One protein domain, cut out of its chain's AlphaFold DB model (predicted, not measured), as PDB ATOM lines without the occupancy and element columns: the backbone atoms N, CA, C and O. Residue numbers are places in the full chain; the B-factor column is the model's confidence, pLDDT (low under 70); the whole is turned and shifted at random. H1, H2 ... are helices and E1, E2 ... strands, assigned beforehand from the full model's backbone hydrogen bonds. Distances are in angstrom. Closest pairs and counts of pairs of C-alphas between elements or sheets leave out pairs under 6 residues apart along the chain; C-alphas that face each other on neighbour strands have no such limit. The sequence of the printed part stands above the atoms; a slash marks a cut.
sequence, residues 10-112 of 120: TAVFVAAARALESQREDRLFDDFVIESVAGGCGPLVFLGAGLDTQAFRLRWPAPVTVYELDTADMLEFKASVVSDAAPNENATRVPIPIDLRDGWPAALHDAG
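Overview. This is residues 10 to 112 of the 120 residues of the protein "S-adenosyl-L-methionine-dependent methyltransferase" of Rhodococcus sp. AG1013 (UniProt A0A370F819). A small sheet of three parallel strands has H3 and H4 over one face and H5 over the other, while the first helix, H1, is set off from the other named elements and H2 grazes the sheet. The printed part has 103 residues, with five named helices and three named strands in the order H1 H2 E1 H3 E2 H4 E3 H5 along the chain; the sheet order is E1 E2 E3, all parallel, and the class is mixed, helices and strands. The whole is compact, with a radius of gyration of the C-alphas of 13.7 A and spans of 37 by 33 by 27 A.

Along the chain. Start at E2, residues 64 to 70, 19.2 A long; beside it run E1, residues 43 to 47, and E3, residues 91 to 97, 18.7 A. Find C-alpha 10 at (-24.632, 23.592, 14.102), where H1 runs to residue 21, 15.7 A. H2 is residues 31 to 38, H3 54 to 57, H4 72 to 81, 14.3 A, and H5 104 to 110, ending at C-alpha 110 (-45.477, 20.851, 37.578).

Arrangement. Look between E1 and E2, parallel at 16 degrees, for N 44 and O 65, 2.8 A apart, within hydrogen-bond range; between E2 and E3, parallel at 20 degrees, N 94 and O 66 are at 2.8 A. E1, H3, E2 and E2, H4, E3 are strand-helix-strand units, parallel neighbour strands joined through a helix, both crossovers right-handed. H3 has a height over the sheet of 9.4 A; the C-alphas of Ala 55 and Ala 91 are its closest to E3, 5.9 A. H4, on the same face, stands up from the sheet at 48 degrees. H5, on the opposite face, has a height of 9.8 A. Every O i to N i+4 pair is within range in H1, H2, H4 and H5; H3 is too short for one.

Size, cuts and confidence. The C-alphas of Glu 25 and Asp 110 are farthest apart, 38.5 A. The printed part has no cut and no long link; pLDDT is under 70 at residues 28 to 30.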
ATOM      1  N   THR A  10     -25.149  24.532  13.106       74.19
ATOM      2  CA  THR A  10     -24.632  23.592  14.102       74.19
ATOM      3  C   THR A  10     -25.700  22.650  14.652       74.19
ATOM      4  O   THR A  10     -25.425  21.467  14.780       74.19
ATOM      5  N   ALA A  11     -26.916  23.118  14.945       70.69
ATOM      6  CA  ALA A  11     -27.981  22.259  15.466       70.69
ATOM      7  C   ALA A  11     -28.411  21.216  14.426       70.69
ATOM      8  O   ALA A  11     -28.564  20.039  14.744       70.69
ATOM      9  N   VAL A  12     -28.516  21.629  13.159       74.69
ATOM     10  CA  VAL A  12     -28.803  20.717  12.041       74.69
ATOM     11  C   VAL A  12     -27.655  19.730  11.836       74.69
ATOM     12  O   VAL A  12     -27.898  18.536  11.670       74.69
ATOM     13  N   PHE A  13     -26.405  20.197  11.898       77.88
ATOM     14  CA  PHE A  13     -25.231  19.332  11.820       77.88
ATOM     15  C   PHE A  13     -25.197  18.314  12.965       77.88
ATOM     16  O   PHE A  13     -24.960  17.139  12.714       77.88
ATOM     17  N   VAL A  14     -25.482  18.730  14.203       79.44
ATOM     18  CA  VAL A  14     -25.550  17.836  15.368       79.44
ATOM     19  C   VAL A  14     -26.676  16.821  15.203       79.44
ATOM     20  O   VAL A  14     -26.442  15.641  15.440       79.44
ATOM     21  N   ALA A  15     -27.861  17.234  14.746       76.19
ATOM     22  CA  ALA A  15     -28.960  16.313  14.471       76.19
ATOM     23  C   ALA A  15     -28.582  15.283  13.392       76.19
ATOM     24  O   ALA A  15     -28.810  14.090  13.573       76.19
ATOM     25  N   ALA A  16     -27.936  15.716  12.305       76.75
ATOM     26  CA  ALA A  16     -27.449  14.824  11.255       76.75
ATOM     27  C   ALA A  16     -26.341  13.885  11.758       76.75
ATOM     28  O   ALA A  16     -26.385  12.685  11.498       76.75
ATOM     29  N   ALA A  17     -25.377  14.402  12.523       80.38
ATOM     30  CA  ALA A  17     -24.316  13.610  13.134       80.38
ATOM     31  C   ALA A  17     -24.890  12.567  14.102       80.38
ATOM     32  O   ALA A  17     -24.474  11.416  14.071       80.38
ATOM     33  N   ARG A  18     -25.895  12.935  14.906       75.69
ATOM     34  CA  ARG A  18     -26.618  12.016  15.798       75.69
ATOM     35  C   ARG A  18     -27.409  10.965  15.027       75.69
ATOM     36  O   ARG A  18     -27.410   9.804  15.428       75.69
ATOM     37  N   ALA A  19     -28.048  11.342  13.921       75.06
ATOM     38  CA  ALA A  19     -28.752  10.402  13.057       75.06
ATOM     39  C   ALA A  19     -27.788   9.376  12.444       75.06
ATOM     40  O   ALA A  19     -28.083   8.186  12.473       75.06
ATOM     41  N   LEU A  20     -26.623   9.820  11.957       80.06
ATOM     42  CA  LEU A  20     -25.567   8.940  11.447       80.06
ATOM     43  C   LEU A  20     -24.985   8.049  12.552       80.06
ATOM     44  O   LEU A  20     -24.837   6.848  12.347       80.06
ATOM     45  N   GLU A  21     -24.713   8.611  13.730       80.56
ATOM     46  CA  GLU A  21     -24.220   7.870  14.896       80.56
ATOM     47  C   GLU A  21     -25.197   6.767  15.319       80.56
ATOM     48  O   GLU A  21     -24.782   5.650  15.600       80.56
ATOM     49  N   SER A  22     -26.505   7.032  15.272       71.12
ATOM     50  CA  SER A  22     -27.541   6.051  15.634       71.12
ATOM     51  C   SER A  22     -27.652   4.878  14.646       71.12
ATOM     52  O   SER A  22     -28.307   3.888  14.957       71.12
ATOM     53  N   GLN A  23     -27.055   4.974  13.452       77.94
ATOM     54  CA  GLN A  23     -27.002   3.876  12.474       77.94
ATOM     55  C   GLN A  23     -25.769   2.981  12.649       77.94
ATOM     56  O   GLN A  23     -25.627   1.991  11.931       77.94
ATOM     57  N   ARG A  24     -24.853   3.324  13.561       77.88
ATOM     58  CA  ARG A  24     -23.658   2.520  13.807       77.88
ATOM     59  C   ARG A  24     -23.995   1.252  14.581       77.88
ATOM     60  O   ARG A  24     -24.871   1.243  15.444       77.88
ATOM     61  N   GLU A  25     -23.250   0.191  14.288       75.44
ATOM     62  CA  GLU A  25     -23.344  -1.081  15.013       75.44
ATOM     63  C   GLU A  25     -22.919  -0.919  16.486       75.44
ATOM     64  O   GLU A  25     -23.504  -1.547  17.359       75.44
ATOM     65  N   ASP A  26     -21.978  -0.006  16.755       73.56
ATOM     66  CA  ASP A  26     -21.414   0.348  18.064       73.56
ATOM     67  C   ASP A  26     -21.886   1.723  18.575       73.56
ATOM     68  O   ASP A  26     -21.126   2.462  19.204       73.56
ATOM     69  N   ARG A  27     -23.114   2.115  18.230       71.69
ATOM     70  CA  ARG A  27     -23.641   3.457  18.511       71.69
ATOM     71  C   ARG A  27     -23.482   3.868  19.970       71.69
ATOM     72  O   ARG A  27     -23.921   3.186  20.887       71.69
ATOM     73  N   LEU A  28     -22.958   5.070  20.172       63.41
ATOM     74  CA  LEU A  28     -22.645   5.592  21.500       63.41
ATOM     75  C   LEU A  28     -23.879   5.890  22.376       63.41
ATOM     76  O   LEU A  28     -23.712   6.128  23.569       63.41
ATOM     77  N   PHE A  29     -25.093   5.948  21.807       62.66
ATOM     78  CA  PHE A  29     -26.239   6.585  22.478       62.66
ATOM     79  C   PHE A  29     -27.570   5.828  22.540       62.66
ATOM     80  O   PHE A  29     -28.451   6.308  23.240       62.66
ATOM     81  N   ASP A  30     -27.759   4.665  21.924       63.78
ATOM     82  CA  ASP A  30     -29.073   3.993  22.019       63.78
ATOM     83  C   ASP A  30     -29.157   2.938  23.126       63.78
ATOM     84  O   ASP A  30     -30.251   2.482  23.455       63.78
ATOM     85  N   ASP A  31     -28.028   2.602  23.744       70.44
ATOM     86  CA  ASP A  31     -27.964   1.508  24.709       70.44
ATOM     87  C   ASP A  31     -28.188   2.011  26.139       70.44
ATOM     88  O   ASP A  31     -28.974   1.426  26.873       70.44
ATOM     89  N   PHE A  32     -27.627   3.167  26.517       80.56
ATOM     90  CA  PHE A  32     -27.695   3.663  27.900       80.56
ATOM     91  C   PHE A  32     -29.124   3.915  28.404       80.56
ATOM     92  O   PHE A  32     -29.470   3.507  29.512       80.56
ATOM     93  N   VAL A  33     -29.971   4.588  27.618       87.69
ATOM     94  CA  VAL A  33     -31.350   4.886  28.047       87.69
ATOM     95  C   VAL A  33     -32.215   3.627  28.061       87.69
ATOM     96  O   VAL A  33     -33.056   3.471  28.942       87.69
ATOM     97  N   ILE A  34     -31.977   2.692  27.137       89.50
ATOM     98  CA  ILE A  34     -32.662   1.397  27.110       89.50
ATOM     99  C   ILE A  34     -32.238   0.547  28.307       89.50
ATOM    100  O   ILE A  34     -33.099  -0.007  28.987       89.50
ATOM    101  N   GLU A  35     -30.941   0.479  28.598       88.44
ATOM    102  CA  GLU A  35     -30.382  -0.210  29.761       88.44
ATOM    103  C   GLU A  35     -30.875   0.407  31.070       88.44
ATOM    104  O   GLU A  35     -31.245  -0.321  31.987       88.44
ATOM    105  N   SER A  36     -30.959   1.737  31.146       89.94
ATOM    106  CA  SER A  36     -31.485   2.442  32.318       89.94
ATOM    107  C   SER A  36     -32.948   2.088  32.572       89.94
ATOM    108  O   SER A  36     -33.314   1.761  33.703       89.94
ATOM    109  N   VAL A  37     -33.779   2.079  31.522       91.69
ATOM    110  CA  VAL A  37     -35.186   1.659  31.626       91.69
ATOM    111  C   VAL A  37     -35.288   0.169  31.971       91.69
ATOM    112  O   VAL A  37     -36.078  -0.205  32.835       91.69
ATOM    113  N   ALA A  38     -34.451  -0.690  31.380       89.88
ATOM    114  CA  ALA A  38     -34.388  -2.112  31.730       89.88
ATOM    115  C   ALA A  38     -33.962  -2.337  33.196       89.88
ATOM    116  O   ALA A  38     -34.418  -3.283  33.836       89.88
ATOM    117  N   GLY A  39     -33.123  -1.450  33.733       89.31
ATOM    118  CA  GLY A  39     -32.685  -1.415  35.128       89.31
ATOM    119  C   GLY A  39     -33.698  -0.812  36.107       89.31
ATOM    120  O   GLY A  39     -33.418  -0.771  37.304       89.31
ATOM    121  N   GLY A  40     -34.867  -0.368  35.632       88.00
ATOM    122  CA  GLY A  40     -35.954   0.149  36.468       88.00
ATOM    123  C   GLY A  40     -36.063   1.674  36.547       88.00
ATOM    124  O   GLY A  40     -36.821   2.169  37.383       88.00
ATOM    125  N   CYS A  41     -35.355   2.432  35.702       88.19
ATOM    126  CA  CYS A  41     -35.609   3.871  35.559       88.19
ATOM    127  C   CYS A  41     -36.941   4.094  34.823       88.19
ATOM    128  O   CYS A  41     -37.167   3.536  33.751       88.19
ATOM    129  N   GLY A  42     -37.839   4.886  35.411       78.44
ATOM    130  CA  GLY A  42     -39.204   5.096  34.903       78.44
ATOM    131  C   GLY A  42     -39.393   6.385  34.090       78.44
ATOM    132  O   GLY A  42     -40.070   6.362  33.060       78.44
ATOM    133  N   PRO A  43     -38.834   7.522  34.537       91.69
ATOM    134  CA  PRO A  43     -38.771   8.746  33.747       91.69
ATOM    135  C   PRO A  43     -37.422   8.931  33.036       91.69
ATOM    136  O   PRO A  43     -36.360   8.625  33.580       91.69
ATOM    137  N   LEU A  44     -37.493   9.505  31.836       94.25
ATOM    138  CA  LEU A  44     -36.362  10.026  31.071       94.25
ATOM    139  C   LEU A  44     -36.508  11.534  30.907       94.25
ATOM    140  O   LEU A  44     -37.593  11.999  30.551       94.25
ATOM    141  N   VAL A  45     -35.434  12.291  31.138       95.75
ATOM    142  CA  VAL A  45     -35.455  13.760  31.029       95.75
ATOM    143  C   VAL A  45     -34.443  14.239  29.995       95.75
ATOM    144  O   VAL A  45     -33.237  14.257  30.225       95.75
ATOM    145  N   PHE A  46     -34.934  14.694  28.843       94.31
ATOM    146  CA  PHE A  46     -34.095  15.253  27.786       94.31
ATOM    147  C   PHE A  46     -34.045  16.772  27.888       94.31
ATOM    148  O   PHE A  46     -34.993  17.476  27.534       94.31
ATOM    149  N   LEU A  47     -32.905  17.271  28.364       94.25
ATOM    150  CA  LEU A  47     -32.597  18.694  28.448       94.25
ATOM    151  C   LEU A  47     -32.077  19.191  27.096       94.25
ATOM    152  O   LEU A  47     -31.034  18.739  26.625       94.25
ATOM    153  N   GLY A  48     -32.786  20.138  26.479       92.88
ATOM    154  CA  GLY A  48     -32.446  20.634  25.148       92.88
ATOM    155  C   GLY A  48     -32.759  19.566  24.109       92.88
ATOM    156  O   GLY A  48     -31.903  19.207  23.298       92.88
ATOM    157  N   ALA A  49     -33.967  19.002  24.206       91.69
ATOM    158  CA  ALA A  49     -34.390  17.824  23.453       91.69
ATOM    159  C   ALA A  49     -34.265  18.004  21.934       91.69
ATOM    160  O   ALA A  49     -34.103  17.026  21.200       91.69
ATOM    161  N   GLY A  50     -34.332  19.241  21.444       91.88
ATOM    162  CA  GLY A  50     -34.103  19.581  20.057       91.88
ATOM    163  C   GLY A  50     -34.920  18.718  19.093       91.88
ATOM    164  O   GLY A  50     -36.146  18.674  19.165       91.88
ATOM    165  N   LEU A  51     -34.228  18.054  18.158       90.62
ATOM    166  CA  LEU A  51     -34.817  17.118  17.186       90.62
ATOM    167  C   LEU A  51     -34.589  15.647  17.557       90.62
ATOM    168  O   LEU A  51     -34.622  14.787  16.678       90.62
ATOM    169  N   ASP A  52     -34.326  15.342  18.828       89.25
ATOM    170  CA  ASP A  52     -34.230  13.954  19.274       89.25
ATOM    171  C   ASP A  52     -35.536  13.203  18.950       89.25
ATOM    172  O   ASP A  52     -36.614  13.777  19.035       89.25
ATOM    173  N   THR A  53     -35.487  11.942  18.531       90.50
ATOM    174  CA  THR A  53     -36.694  11.165  18.175       90.50
ATOM    175  C   THR A  53     -36.797   9.849  18.937       90.50
ATOM    176  O   THR A  53     -37.550   8.961  18.538       90.50
ATOM    177  N   GLN A  54     -36.076   9.693  20.049       90.50
ATOM    178  CA  GLN A  54     -36.011   8.425  20.779       90.50
ATOM    179  C   GLN A  54     -37.379   7.967  21.286       90.50
ATOM    180  O   GLN A  54     -37.706   6.792  21.140       90.50
ATOM    181  N   ALA A  55     -38.226   8.892  21.754       92.75
ATOM    182  CA  ALA A  55     -39.609   8.585  22.134       92.75
ATOM    183  C   ALA A  55     -40.422   7.926  20.999       92.75
ATOM    184  O   ALA A  55     -41.357   7.180  21.271       92.75
ATOM    185  N   PHE A  56     -40.063   8.175  19.734       92.44
ATOM    186  CA  PHE A  56     -40.741   7.654  18.545       92.44
ATOM    187  C   PHE A  56     -40.097   6.371  18.010       92.44
ATOM    188  O   PHE A  56     -40.800   5.469  17.565       92.44
ATOM    189  N   ARG A  57     -38.761   6.279  18.030       88.88
ATOM    190  CA  ARG A  57     -38.030   5.204  17.334       88.88
ATOM    191  C   ARG A  57     -37.517   4.080  18.232       88.88
ATOM    192  O   ARG A  57     -37.264   2.991  17.719       88.88
ATOM    193  N   LEU A  58     -37.309   4.329  19.527       89.25
ATOM    194  CA  LEU A  58     -36.771   3.313  20.430       89.25
ATOM    195  C   LEU A  58     -37.861   2.332  20.873       89.25
ATOM    196  O   LEU A  58     -39.009   2.707  21.109       89.25
ATOM    197  N   ARG A  59     -37.484   1.052  20.976       89.50
ATOM    198  CA  ARG A  59     -38.331  -0.002  21.547       89.50
ATOM    199  C   ARG A  59     -38.036  -0.102  23.033       89.50
ATOM    200  O   ARG A  59     -37.011  -0.660  23.415       89.50
ATOM    201  N   TRP A  60     -38.924   0.441  23.852       91.56
ATOM    202  CA  TRP A  60     -38.719   0.486  25.296       91.56
ATOM    203  C   TRP A  60     -39.042  -0.866  25.943       91.56
ATOM    204  O   TRP A  60     -40.098  -1.436  25.646       91.56
ATOM    205  N   PRO A  61     -38.171  -1.385  26.830       92.25
ATOM    206  CA  PRO A  61     -38.367  -2.685  27.475       92.25
ATOM    207  C   PRO A  61     -39.471  -2.672  28.546       92.25
ATOM    208  O   PRO A  61     -39.968  -3.729  28.926       92.25
ATOM    209  N   ALA A  62     -39.863  -1.488  29.016       92.62
ATOM    210  CA  ALA A  62     -40.957  -1.250  29.949       92.62
ATOM    211  C   ALA A  62     -41.602   0.120  29.650       92.62
ATOM    212  O   ALA A  62     -40.990   0.926  28.940       92.62
ATOM    213  N   PRO A  63     -42.813   0.403  30.172       94.25
ATOM    214  CA  PRO A  63     -43.416   1.725  30.066       94.25
ATOM    215  C   PRO A  63     -42.507   2.817  30.639       94.25
ATOM    216  O   PRO A  63     -42.013   2.691  31.759       94.25
ATOM    217  N   VAL A  64     -42.323   3.894  29.882       94.69
ATOM    218  CA  VAL A  64     -41.450   5.021  30.215       94.69
ATOM    219  C   VAL A  64     -42.167   6.343  29.958       94.69
ATOM    220  O   VAL A  64     -42.933   6.482  28.999       94.69
ATOM    221  N   THR A  65     -41.911   7.338  30.805       96.00
ATOM    222  CA  THR A  65     -42.314   8.726  30.536       96.00
ATOM    223  C   THR A  65     -41.107   9.512  30.049       96.00
ATOM    224  O   THR A  65     -40.105   9.587  30.751       96.00
ATOM    225  N   VAL A  66     -41.193  10.097  28.855       95.88
ATOM    226  CA  VAL A  66     -40.123  10.895  28.247       95.88
ATOM    227  C   VAL A  66     -40.489  12.370  28.347       95.88
ATOM    228  O   VAL A  66     -41.347  12.852  27.604       95.88
ATOM    229  N   TYR A  67     -39.834  13.080  29.261       97.88
ATOM    230  CA  TYR A  67     -39.925  14.527  29.403       97.88
ATOM    231  C   TYR A  67     -38.949  15.196  28.440       97.88
ATOM    232  O   TYR A  67     -37.747  14.937  28.472       97.88
ATOM    233  N   GLU A  68     -39.459  16.073  27.585       97.31
ATOM    234  CA  GLU A  68     -38.647  16.815  26.626       97.31
ATOM    235  C   GLU A  68     -38.707  18.304  26.940       97.31
ATOM    236  O   GLU A  68     -39.750  18.932  26.757       97.31
ATOM    237  N   LEU A  69     -37.588  18.862  27.399       98.00
ATOM    238  CA  LEU A  69     -37.475  20.272  27.741       98.00
ATOM    239  C   LEU A  69     -36.723  20.990  26.628       98.00
ATOM    240  O   LEU A  69     -35.563  20.681  26.347       98.00
ATOM    241  N   ASP A  70     -37.382  21.953  26.002       96.81
ATOM    242  CA  ASP A  70     -36.772  22.865  25.040       96.81
ATOM    243  C   ASP A  70     -37.647  24.115  24.891       96.81
ATOM    244  O   ASP A  70     -38.775  24.179  25.383       96.81
ATOM    245  N   THR A  71     -37.143  25.108  24.173       96.31
ATOM    246  CA  THR A  71     -37.896  26.303  23.794       96.31
ATOM    247  C   THR A  71     -39.184  25.944  23.041       96.31
ATOM    248  O   THR A  71     -39.235  24.973  22.282       96.31
ATOM    249  N   ALA A  72     -40.232  26.756  23.225       95.81
ATOM    250  CA  ALA A  72     -41.536  26.540  22.591       95.81
ATOM    251  C   ALA A  72     -41.424  26.404  21.063       95.81
ATOM    252  O   ALA A  72     -41.868  25.403  20.506       95.81
ATOM    253  N   ASP A  73     -40.726  27.342  20.411       94.31
ATOM    254  CA  ASP A  73     -40.475  27.332  18.965       94.31
ATOM    255  C   ASP A  73     -39.842  26.010  18.486       94.31
ATOM    256  O   ASP A  73     -40.170  25.507  17.408       94.31
ATOM    257  N   MET A  74     -38.934  25.426  19.278       94.12
ATOM    258  CA  MET A  74     -38.256  24.179  18.928       94.12
ATOM    259  C   MET A  74     -39.179  22.964  19.063       94.12
ATOM    260  O   MET A  74     -39.224  22.119  18.165       94.12
ATOM    261  N   LEU A  75     -39.951  22.888  20.151       94.81
ATOM    262  CA  LEU A  75     -40.914  21.805  20.363       94.81
ATOM    263  C   LEU A  75     -42.058  21.852  19.345       94.81
ATOM    264  O   LEU A  75     -42.461  20.802  18.845       94.81
ATOM    265  N   GLU A  76     -42.544  23.045  18.996       94.50
ATOM    266  CA  GLU A  76     -43.544  23.250  17.941       94.50
ATOM    267  C   GLU A  76     -43.009  22.818  16.574       94.50
ATOM    268  O   GLU A  76     -43.676  22.085  15.838       94.50
ATOM    269  N   PHE A  77     -41.775  23.207  16.244       93.44
ATOM    270  CA  PHE A  77     -41.137  22.768  15.009       93.44
ATOM    271  C   PHE A  77     -40.998  21.243  14.962       93.44
ATOM    272  O   PHE A  77     -41.420  20.625  13.981       93.44
ATOM    273  N   LYS A  78     -40.483  20.610  16.023       93.44
ATOM    274  CA  LYS A  78     -40.386  19.147  16.102       93.44
ATOM    275  C   LYS A  78     -41.757  18.488  15.957       93.44
ATOM    276  O   LYS A  78     -41.874  17.553  15.173       93.44
ATOM    277  N   ALA A  79     -42.786  18.996  16.640       93.50
ATOM    278  CA  ALA A  79     -44.155  18.496  16.525       93.50
ATOM    279  C   ALA A  79     -44.678  18.563  15.079       93.50
ATOM    280  O   ALA A  79     -45.345  17.634  14.632       93.50
ATOM    281  N   SER A  80     -44.324  19.607  14.319       93.50
ATOM    282  CA  SER A  80     -44.681  19.697  12.896       93.50
ATOM    283  C   SER A  80     -43.977  18.638  12.036       93.50
ATOM    284  O   SER A  80     -44.595  18.070  11.137       93.50
ATOM    285  N   VAL A  81     -42.709  18.329  12.334       91.25
ATOM    286  CA  VAL A  81     -41.897  17.350  11.591       91.25
ATOM    287  C   VAL A  81     -42.358  15.918  11.860       91.25
ATOM    288  O   VAL A  81     -42.392  15.109  10.939       91.25
ATOM    289  N   VAL A  82     -42.723  15.602  13.104       91.00
ATOM    290  CA  VAL A  82     -43.165  14.257  13.519       91.00
ATOM    291  C   VAL A  82     -44.688  14.102  13.511       91.00
ATOM    292  O   VAL A  82     -45.210  13.188  14.137       91.00
ATOM    293  N   SER A  83     -45.408  14.986  12.818       91.06
ATOM    294  CA  SER A  83     -46.877  15.053  12.843       91.06
ATOM    295  C   SER A  83     -47.578  13.762  12.398       91.06
ATOM    296  O   SER A  83     -48.656  13.460  12.903       91.06
ATOM    297  N   ASP A  84     -46.938  12.971  11.533       91.19
ATOM    298  CA  ASP A  84     -47.439  11.673  11.060       91.19
ATOM    299  C   ASP A  84     -46.903  10.472  11.868       91.19
ATOM    300  O   ASP A  84     -47.151   9.316  11.519       91.19
ATOM    301  N   ALA A  85     -46.147  10.719  12.942       91.12
ATOM    302  CA  ALA A  85     -45.568   9.688  13.794       91.12
ATOM    303  C   ALA A  85     -46.157   9.740  15.209       91.12
ATOM    304  O   ALA A  85     -46.306  10.800  15.815       91.12
ATOM    305  N   ALA A  86     -46.429   8.567  15.774       91.69
ATOM    306  CA  ALA A  86     -46.746   8.426  17.189       91.69
ATOM    307  C   ALA A  86     -45.487   8.016  17.969       91.69
ATOM    308  O   ALA A  86     -44.633   7.312  17.415       91.69
ATOM    309  N   PRO A  87     -45.359   8.411  19.248       93.44
ATOM    310  CA  PRO A  87     -44.425   7.766  20.159       93.44
ATOM    311  C   PRO A  87     -44.608   6.244  20.155       93.44
ATOM    312  O   PRO A  87     -45.691   5.733  19.855       93.44
ATOM    313  N   ASN A  88     -43.550   5.517  20.500       93.44
ATOM    314  CA  ASN A  88     -43.629   4.076  20.709       93.44
ATOM    315  C   ASN A  88     -44.701   3.744  21.770       93.44
ATOM    316  O   ASN A  88     -44.930   4.535  22.678       93.44
ATOM    317  N   GLU A  89     -45.337   2.572  21.688       94.06
ATOM    318  CA  GLU A  89     -46.454   2.176  22.568       94.06
ATOM    319  C   GLU A  89     -46.123   2.218  24.068       94.06
ATOM    320  O   GLU A  89     -46.987   2.521  24.889       94.06
ATOM    321  N   ASN A  90     -44.862   1.966  24.421       94.50
ATOM    322  CA  ASN A  90     -44.382   2.024  25.797       94.50
ATOM    323  C   ASN A  90     -43.903   3.428  26.204       94.50
ATOM    324  O   ASN A  90     -43.498   3.618  27.345       94.50
ATOM    325  N   ALA A  91     -43.930   4.415  25.308       95.12
ATOM    326  CA  ALA A  91     -43.476   5.773  25.574       95.12
ATOM    327  C   ALA A  91     -44.652   6.735  25.765       95.12
ATOM    328  O   ALA A  91     -45.427   7.000  24.847       95.12
ATOM    329  N   THR A  92     -44.715   7.360  26.936       96.06
ATOM    330  CA  THR A  92     -45.540   8.554  27.151       96.06
ATOM    331  C   THR A  92     -44.668   9.789  26.979       96.06
ATOM    332  O   THR A  92     -43.782  10.042  27.789       96.06
ATOM    333  N   ARG A  93     -44.893  10.565  25.915       95.94
ATOM    334  CA  ARG A  93     -44.122  11.784  25.634       95.94
ATOM    335  C   ARG A  93     -44.758  13.005  26.302       95.94
ATOM    336  O   ARG A  93     -45.925  13.295  26.050       95.94
ATOM    337  N   VAL A  94     -43.968  13.760  27.064       97.50
ATOM    338  CA  VAL A  94     -44.379  14.984  27.767       97.50
ATOM    339  C   VAL A  94     -43.478  16.152  27.334       97.50
ATOM    340  O   VAL A  94     -42.393  16.335  27.886       97.50
ATOM    341  N   PRO A  95     -43.874  16.935  26.313       97.56
ATOM    342  CA  PRO A  95     -43.146  18.142  25.933       97.56
ATOM    343  C   PRO A  95     -43.385  19.266  26.952       97.56
ATOM    344  O   PRO A  95     -44.531  19.581  27.267       97.56
ATOM    345  N   ILE A  96     -42.310  19.900  27.422       98.19
ATOM    346  CA  ILE A  96     -42.341  21.018  28.371       98.19
ATOM    347  C   ILE A  96     -41.669  22.228  27.706       98.19
ATOM    348  O   ILE A  96     -40.438  22.271  27.628       98.19
ATOM    349  N   PRO A  97     -42.445  23.210  27.209       97.62
ATOM    350  CA  PRO A  97     -41.892  24.405  26.586       97.62
ATOM    351  C   PRO A  97     -41.253  25.309  27.646       97.62
ATOM    352  O   PRO A  97     -41.950  26.013  28.376       97.62
ATOM    353  N   ILE A  98     -39.925  25.283  27.738       97.25
ATOM    354  CA  ILE A  98     -39.145  26.078  28.689       97.25
ATOM    355  C   ILE A  98     -37.721  26.309  28.167       97.25
ATOM    356  O   ILE A  98     -37.089  25.411  27.611       97.25
ATOM    357  N   ASP A  99     -37.186  27.513  28.358       95.25
ATOM    358  CA  ASP A  99     -35.755  27.746  28.170       95.25
ATOM    359  C   ASP A  99     -34.994  27.180  29.377       95.25
ATOM    360  O   ASP A  99     -35.327  27.468  30.526       95.25
ATOM    361  N   LEU A 100     -33.947  26.383  29.147       94.12
ATOM    362  CA  LEU A 100     -33.167  25.773  30.232       94.12
ATOM    363  C   LEU A 100     -32.419  26.787  31.115       94.12
ATOM    364  O   LEU A 100     -31.854  26.410  32.141       94.12
ATOM    365  N   ARG A 101     -32.376  28.062  30.720       94.06
ATOM    366  CA  ARG A 101     -31.839  29.156  31.541       94.06
ATOM    367  C   ARG A 101     -32.856  29.695  32.551       94.06
ATOM    368  O   ARG A 101     -32.453  30.412  33.464       94.06
ATOM    369  N   ASP A 102     -34.131  29.343  32.399       94.94
ATOM    370  CA  ASP A 102     -35.223  29.742  33.284       94.94
ATOM    371  C   ASP A 102     -35.491  28.671  34.367       94.94
ATOM    372  O   ASP A 102     -34.695  27.757  34.594       94.94
ATOM    373  N   GLY A 103     -36.622  28.780  35.075       95.31
ATOM    374  CA  GLY A 103     -37.038  27.900  36.177       95.31
ATOM    375  C   GLY A 103     -37.499  26.499  35.754       95.31
ATOM    376  O   GLY A 103     -38.554  26.040  36.192       95.31
ATOM    377  N   TRP A 104     -36.722  25.810  34.919       96.88
ATOM    378  CA  TRP A 104     -37.068  24.498  34.367       96.88
ATOM    379  C   TRP A 104     -37.282  23.374  35.398       96.88
ATOM    380  O   TRP A 104     -38.145  22.538  35.130       96.88
ATOM    381  N   PRO A 105     -36.615  23.324  36.577       96.62
ATOM    382  CA  PRO A 105     -36.897  22.266  37.548       96.62
ATOM    383  C   PRO A 105     -38.331  22.345  38.084       96.62
ATOM    384  O   PRO A 105     -38.991  21.322  38.236       96.62
ATOM    385  N   ALA A 106     -38.841  23.560  38.315       96.81
ATOM    386  CA  ALA A 106     -40.219  23.760  38.754       96.81
ATOM    387  C   ALA A 106     -41.212  23.341  37.661       96.81
ATOM    388  O   ALA A 106     -42.126  22.573  37.936       96.81
ATOM    389  N   ALA A 107     -40.972  23.749  36.410       97.31
ATOM    390  CA  ALA A 107     -41.804  23.343  35.276       97.31
ATOM    391  C   ALA A 107     -41.833  21.814  35.078       97.31
ATOM    392  O   ALA A 107     -42.867  21.252  34.726       97.31
ATOM    393  N   LEU A 108     -40.709  21.136  35.331       97.19
ATOM    394  CA  LEU A 108     -40.615  19.680  35.286       97.19
ATOM    395  C   LEU A 108     -41.477  19.019  36.373       97.19
ATOM    396  O   LEU A 108     -42.244  18.105  36.069       97.19
ATOM    397  N   HIS A 109     -41.411  19.504  37.614       96.75
ATOM    398  CA  HIS A 109     -42.278  19.025  38.695       96.75
ATOM    399  C   HIS A 109     -43.762  19.293  38.428       96.75
ATOM    400  O   HIS A 109     -44.586  18.398  38.616       96.75
ATOM    401  N   ASP A 110     -44.103  20.483  37.932       97.44
ATOM    402  CA  ASP A 110     -45.477  20.851  37.578       97.44
ATOM    403  C   ASP A 110     -46.046  19.950  36.466       97.44
ATOM    404  O   ASP A 110     -47.247  19.676  36.435       97.44
ATOM    405  N   ALA A 111     -45.184  19.432  35.584       96.62
ATOM    406  CA  ALA A 111     -45.541  18.462  34.550       96.62
ATOM    407  C   ALA A 111     -45.722  17.021  35.074       96.62
ATOM    408  O   ALA A 111     -46.035  16.122  34.292       96.62
ATOM    409  N   GLY A 112     -45.549  16.789  36.380       95.44
ATOM    410  CA  GLY A 112     -45.766  15.497  37.032       95.44
ATOM    411  C   GLY A 112     -44.500  14.674  37.277       95.44
ATOM    412  O   GLY A 112     -44.607  13.522  37.706       95.44
TER     413      GLY A 112